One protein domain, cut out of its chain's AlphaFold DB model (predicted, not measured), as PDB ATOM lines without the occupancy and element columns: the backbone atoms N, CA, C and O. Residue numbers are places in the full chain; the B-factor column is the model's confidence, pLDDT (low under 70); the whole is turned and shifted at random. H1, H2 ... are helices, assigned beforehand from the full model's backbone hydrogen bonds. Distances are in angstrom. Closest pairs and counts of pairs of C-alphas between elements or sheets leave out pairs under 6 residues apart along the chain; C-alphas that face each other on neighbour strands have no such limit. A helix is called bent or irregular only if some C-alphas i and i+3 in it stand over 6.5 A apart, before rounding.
ATOM      1  N   ARG A 152     -25.662 -11.947 -22.126       89.94
ATOM      2  CA  ARG A 152     -26.268 -12.075 -23.461       89.94
ATOM      3  C   ARG A 152     -26.221 -10.733 -24.206       89.94
ATOM      4  O   ARG A 152     -27.239 -10.041 -24.258       89.94
ATOM      5  N   PRO A 153     -25.088 -10.388 -24.850       88.19
ATOM      6  CA  PRO A 153     -24.874  -9.064 -25.450       88.19
ATOM      7  C   PRO A 153     -25.944  -8.690 -26.487       88.19
ATOM      8  O   PRO A 153     -26.469  -7.584 -26.463       88.19
ATOM      9  N   VAL A 154     -26.382  -9.656 -27.301       87.19
ATOM     10  CA  VAL A 154     -27.448  -9.467 -28.304       87.19
ATOM     11  C   VAL A 154     -28.787  -9.035 -27.680       87.19
ATOM     12  O   VAL A 154     -29.570  -8.335 -28.315       87.19
ATOM     13  N   LEU A 155     -29.088  -9.462 -26.450       87.94
ATOM     14  CA  LEU A 155     -30.313  -9.054 -25.754       87.94
ATOM     15  C   LEU A 155     -30.148  -7.699 -25.061       87.94
ATOM     16  O   LEU A 155     -31.113  -6.946 -24.997       87.94
ATOM     17  N   LEU A 156     -28.941  -7.367 -24.600       88.81
ATOM     18  CA  LEU A 156     -28.634  -6.051 -24.036       88.81
ATOM     19  C   LEU A 156     -28.741  -4.944 -25.094       88.81
ATOM     20  O   LEU A 156     -29.345  -3.907 -24.825       88.81
ATOM     21  N   GLU A 157     -28.242  -5.183 -26.309       86.69
ATOM     22  CA  GLU A 157     -28.397  -4.258 -27.445       86.69
ATOM     23  C   GLU A 157     -29.875  -4.014 -27.777       86.69
ATOM     24  O   GLU A 157     -30.308  -2.878 -27.967       86.69
ATOM     25  N   LEU A 158     -30.668  -5.083 -27.765       86.94
ATOM     26  CA  LEU A 158     -32.098  -5.057 -28.050       86.94
ATOM     27  C   LEU A 158     -32.905  -4.358 -26.942       86.94
ATOM     28  O   LEU A 158     -33.859  -3.640 -27.238       86.94
ATOM     29  N   LEU A 159     -32.504  -4.498 -25.673       87.94
ATOM     30  CA  LEU A 159     -33.051  -3.708 -24.565       87.94
ATOM     31  C   LEU A 159     -32.702  -2.221 -24.696       87.94
ATOM     32  O   LEU A 159     -33.553  -1.375 -24.431       87.94
ATOM     33  N   ALA A 160     -31.476  -1.893 -25.109       84.81
ATOM     34  CA  ALA A 160     -31.046  -0.510 -25.310       84.81
ATOM     35  C   ALA A 160     -31.761   0.156 -26.498       84.81
ATOM     36  O   ALA A 160     -32.065   1.346 -26.456       84.81
ATOM     37  N   GLU A 161     -32.046  -0.594 -27.563       83.50
ATOM     38  CA  GLU A 161     -32.898  -0.146 -28.670       83.50
ATOM     39  C   GLU A 161     -34.345   0.065 -28.205       83.50
ATOM     40  O   GLU A 161     -34.899   1.145 -28.388       83.50
ATOM     41  N   TRP A 162     -34.916  -0.903 -27.487       83.25
ATOM     42  CA  TRP A 162     -36.275  -0.796 -26.957       83.25
ATOM     43  C   TRP A 162     -36.459   0.388 -25.991       83.25
ATOM     44  O   TRP A 162     -37.487   1.061 -26.032       83.25
ATOM     45  N   ALA A 163     -35.459   0.681 -25.155       80.75
ATOM     46  CA  ALA A 163     -35.466   1.844 -24.267       80.75
ATOM     47  C   ALA A 163     -35.429   3.178 -25.037       80.75
ATOM     48  O   ALA A 163     -36.119   4.122 -24.655       80.75
ATOM     49  N   ARG A 164     -34.653   3.254 -26.131       79.56
ATOM     50  CA  ARG A 164     -34.572   4.449 -26.995       79.56
ATOM     51  C   ARG A 164     -35.886   4.731 -27.721       79.56
ATOM     52  O   ARG A 164     -36.265   5.891 -27.833       79.56
ATOM     53  N   ASP A 165     -36.610   3.687 -28.110       71.56
ATOM     54  CA  ASP A 165     -37.920   3.786 -28.766       71.56
ATOM     55  C   ASP A 165     -39.077   4.062 -27.783       71.56
ATOM     56  O   ASP A 165     -40.245   3.862 -28.110       71.56
ATOM     57  N   GLY A 166     -38.785   4.489 -26.550       69.69
ATOM     58  CA  GLY A 166     -39.805   4.819 -25.552       69.69
ATOM     59  C   GLY A 166     -40.497   3.600 -24.936       69.69
ATOM     60  O   GLY A 166     -41.583   3.735 -24.376       69.69
ATOM     61  N   ALA A 167     -39.886   2.415 -25.033       69.94
ATOM     62  CA  ALA A 167     -40.382   1.165 -24.463       69.94
ATOM     63  C   ALA A 167     -41.811   0.789 -24.904       69.94
ATOM     64  O   ALA A 167     -42.575   0.186 -24.145       69.94
ATOM     65  N   HIS A 168     -42.183   1.112 -26.148       66.06
ATOM     66  CA  HIS A 168     -43.485   0.738 -26.697       66.06
ATOM     67  C   HIS A 168     -43.700  -0.786 -26.621       66.06
ATOM     68  O   HIS A 168     -42.951  -1.577 -27.199       66.06
ATOM     69  N   LEU A 169     -44.746  -1.206 -25.901       56.44
ATOM     70  CA  LEU A 169     -45.026  -2.616 -25.586       56.44
ATOM     71  C   LEU A 169     -45.315  -3.471 -26.833       56.44
ATOM     72  O   LEU A 169     -45.008  -4.666 -26.862       56.44
ATOM     73  N   ASP A 170     -45.860  -2.854 -27.880       55.28
ATOM     74  CA  ASP A 170     -46.312  -3.558 -29.084       55.28
ATOM     75  C   ASP A 170     -45.188  -3.839 -30.087       55.28
ATOM     76  O   ASP A 170     -45.331  -4.686 -30.973       55.28
ATOM     77  N   ARG A 171     -44.043  -3.163 -29.952       61.34
ATOM     78  CA  ARG A 171     -42.926  -3.255 -30.899       61.34
ATOM     79  C   ARG A 171     -41.612  -3.374 -30.151       61.34
ATOM     80  O   ARG A 171     -40.894  -2.407 -29.955       61.34
ATOM     81  N   LEU A 172     -41.304  -4.606 -29.764       72.44
ATOM     82  CA  LEU A 172     -39.972  -4.953 -29.293       72.44
ATOM     83  C   LEU A 172     -39.116  -5.273 -30.533       72.44
ATOM     84  O   LEU A 172     -39.506  -6.178 -31.284       72.44
ATOM     85  N   PRO A 173     -38.036  -4.514 -30.797       67.69
ATOM     86  CA  PRO A 173     -37.225  -4.664 -32.003       67.69
ATOM     87  C   PRO A 173     -36.488  -6.012 -32.031       67.69
ATOM     88  O   PRO A 173     -36.402  -6.722 -31.029       67.69
ATOM     89  N   GLY A 174     -35.973  -6.391 -33.204       74.25
ATOM     90  CA  GLY A 174     -35.136  -7.580 -33.387       74.25
ATOM     91  C   GLY A 174     -35.860  -8.879 -33.772       74.25
ATOM     92  O   GLY A 174     -37.020  -8.909 -34.185       74.25
ATOM     93  N   LYS A 175     -35.120  -9.998 -33.711       83.56
ATOM     94  CA  LYS A 175     -35.616 -11.313 -34.154       83.56
ATOM     95  C   LYS A 175     -36.741 -11.818 -33.228       83.56
ATOM     96  O   LYS A 175     -36.607 -11.689 -32.010       83.56
ATOM     97  N   PRO A 176     -37.783 -12.497 -33.758       81.06
ATOM     98  CA  PRO A 176     -38.943 -12.940 -32.973       81.06
ATOM     99  C   PRO A 176     -38.601 -13.758 -31.724       81.06
ATOM    100  O   PRO A 176     -39.243 -13.600 -30.689       81.06
ATOM    101  N   PHE A 177     -37.571 -14.603 -31.805       84.62
ATOM    102  CA  PHE A 177     -37.098 -15.421 -30.687       84.62
ATOM    103  C   PHE A 177     -36.538 -14.574 -29.530       84.62
ATOM    104  O   PHE A 177     -36.918 -14.769 -28.377       84.62
ATOM    105  N   ASN A 178     -35.705 -13.579 -29.843       82.25
ATOM    106  CA  ASN A 178     -35.100 -12.686 -28.852       82.25
ATOM    107  C   ASN A 178     -36.154 -11.774 -28.215       82.25
ATOM    108  O   ASN A 178     -36.203 -11.640 -26.994       82.25
ATOM    109  N   ALA A 179     -37.063 -11.232 -29.030       81.69
ATOM    110  CA  ALA A 179     -38.190 -10.442 -28.546       81.69
ATOM    111  C   ALA A 179     -39.119 -11.263 -27.632       81.69
ATOM    112  O   ALA A 179     -39.608 -10.758 -26.624       81.69
ATOM    113  N   HIS A 180     -39.356 -12.543 -27.947       82.62
ATOM    114  CA  HIS A 180     -40.129 -13.434 -27.081       82.62
ATOM    115  C   HIS A 180     -39.446 -13.651 -25.725       82.62
ATOM    116  O   HIS A 180     -40.112 -13.541 -24.695       82.62
ATOM    117  N   ALA A 181     -38.134 -13.906 -25.714       85.25
ATOM    118  CA  ALA A 181     -37.365 -14.098 -24.485       85.25
ATOM    119  C   ALA A 181     -37.428 -12.866 -23.565       85.25
ATOM    120  O   ALA A 181     -37.740 -13.003 -22.383       85.25
ATOM    121  N   VAL A 182     -37.238 -11.664 -24.121       84.94
ATOM    122  CA  VAL A 182     -37.338 -10.406 -23.361       84.94
ATOM    123  C   VAL A 182     -38.753 -10.183 -22.819       84.94
ATOM    124  O   VAL A 182     -38.912  -9.851 -21.647       84.94
ATOM    125  N   ARG A 183     -39.804 -10.441 -23.614       83.38
ATOM    126  CA  ARG A 183     -41.201 -10.312 -23.150       83.38
ATOM    127  C   ARG A 183     -41.535 -11.258 -22.001       83.38
ATOM    128  O   ARG A 183     -42.263 -10.869 -21.090       83.38
ATOM    129  N   GLN A 184     -41.059 -12.501 -22.055       86.31
ATOM    130  CA  GLN A 184     -41.311 -13.472 -20.989       86.31
ATOM    131  C   GLN A 184     -40.602 -13.075 -19.692       86.31
ATOM    132  O   GLN A 184     -41.226 -13.108 -18.632       86.31
ATOM    133  N   ALA A 185     -39.341 -12.639 -19.779       86.69
ATOM    134  CA  ALA A 185     -38.599 -12.130 -18.629       86.69
ATOM    135  C   ALA A 185     -39.288 -10.901 -18.017       86.69
ATOM    136  O   ALA A 185     -39.580 -10.897 -16.823       86.69
ATOM    137  N   ALA A 186     -39.680  -9.927 -18.847       84.06
ATOM    138  CA  ALA A 186     -40.364  -8.719 -18.392       84.06
ATOM    139  C   ALA A 186     -41.691  -9.035 -17.682       84.06
ATOM    140  O   ALA A 186     -41.952  -8.535 -16.594       84.06
ATOM    141  N   ARG A 187     -42.515  -9.929 -18.249       81.75
ATOM    142  CA  ARG A 187     -43.765 -10.381 -17.610       81.75
ATOM    143  C   ARG A 187     -43.524 -11.070 -16.274       81.75
ATOM    144  O   ARG A 187     -44.341 -10.941 -15.370       81.75
ATOM    145  N   ARG A 188     -42.445 -11.843 -16.158       85.94
ATOM    146  CA  ARG A 188     -42.102 -12.540 -14.919       85.94
ATOM    147  C   ARG A 188     -41.625 -11.565 -13.843       85.94
ATOM    148  O   ARG A 188     -42.052 -11.721 -12.706       85.94
ATOM    149  N   ILE A 189     -40.798 -10.584 -14.200       83.69
ATOM    150  CA  ILE A 189     -40.337  -9.512 -13.303       83.69
ATOM    151  C   ILE A 189     -41.531  -8.689 -12.808       83.69
ATOM    152  O   ILE A 189     -41.771  -8.613 -11.610       83.69
ATOM    153  N   LEU A 190     -42.383  -8.216 -13.723       78.31
ATOM    154  CA  LEU A 190     -43.574  -7.427 -13.381       78.31
ATOM    155  C   LEU A 190     -44.605  -8.176 -12.525       78.31
ATOM    156  O   LEU A 190     -45.410  -7.544 -11.859       78.31
ATOM    157  N   ARG A 191     -44.617  -9.515 -12.546       79.88
ATOM    158  CA  ARG A 191     -45.466 -10.333 -11.659       79.88
ATOM    159  C   ARG A 191     -44.885 -10.511 -10.254       79.88
ATOM    160  O   ARG A 191     -45.595 -11.001  -9.383       79.88
ATOM    161  N   ARG A 192     -43.599 -10.209 -10.059       75.25
ATOM    162  CA  ARG A 192     -42.892 -10.293  -8.771       75.25
ATOM    163  C   ARG A 192     -42.847  -8.947  -8.053       75.25
ATOM    164  O   ARG A 192     -42.764  -8.938  -6.831       75.25
ATOM    165  N   SER A 193     -42.895  -7.843  -8.796       58.09
ATOM    166  CA  SER A 193     -42.982  -6.493  -8.241       58.09
ATOM    167  C   SER A 193     -44.429  -6.203  -7.792       58.09
ATOM    168  O   SER A 193     -45.326  -6.319  -8.628       58.09
TER     169      SER A 193
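AT A GLANCE: This is residues 152 to 193 of the 194 residues of an uncharacterized protein of Verrucomicrobia subdivision 3 bacterium (UniProt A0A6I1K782). Two helices make an L: H2, the longer, and H1 come close to each other near their beginnings, at the corner, and the second half of H2 sticks out as a free arm with residues 184 to 193. The long link, residues 165 to 175, folds back from the far end of H1 to the beginning of H2. The printed part has 42 residues with two named helices, H1 then H2 along the chain, and no named strand; the class is all helix. It is compact, with a radius of gyration of the C-alphas of 10.0 A, and spans 25 by 21 by 16 A.

IN THESE COORDINATES: H2 is residues 176 to 190, 20.9 A from first to last C-alpha. It begins at C-alpha 176, at (-38.943, -12.940, -32.973), and ends at C-alpha 190, at (-43.574, -7.427, -13.381). H1 is residues 153 to 164, 16.7 A from first to last C-alpha, and begins at C-alpha 153, at (-24.874, -9.064, -25.450).

HOW THE PARTS SIT: H2 and H1 are close but not clearly touching, with 2 pairs of C-alphas within 8 A. Their closest C-alphas, those of Asn 178 and Leu 155, are 6.8 A apart. Their centres are 12.3 A apart. Their lines are about perpendicular, but only just, at 70.4 degrees. In both H1 and H2 every O i to N i+4 pair is within hydrogen-bond range. Neither helix is bent.

THE WHOLE: The two C-alphas farthest apart in the domain, those of Lys 175 and Ser 193, are 27.4 A apart. Residues 184 to 193, of which 184 to 190 belong to H2, stand free; the body without them spans 21 by 16 by 12 A. The link from H1 to H2, 11 residues, is long. The printed part has no cut. Its mean pLDDT is 79.3, and residues 166 to 171, 173 and 193 are under 70.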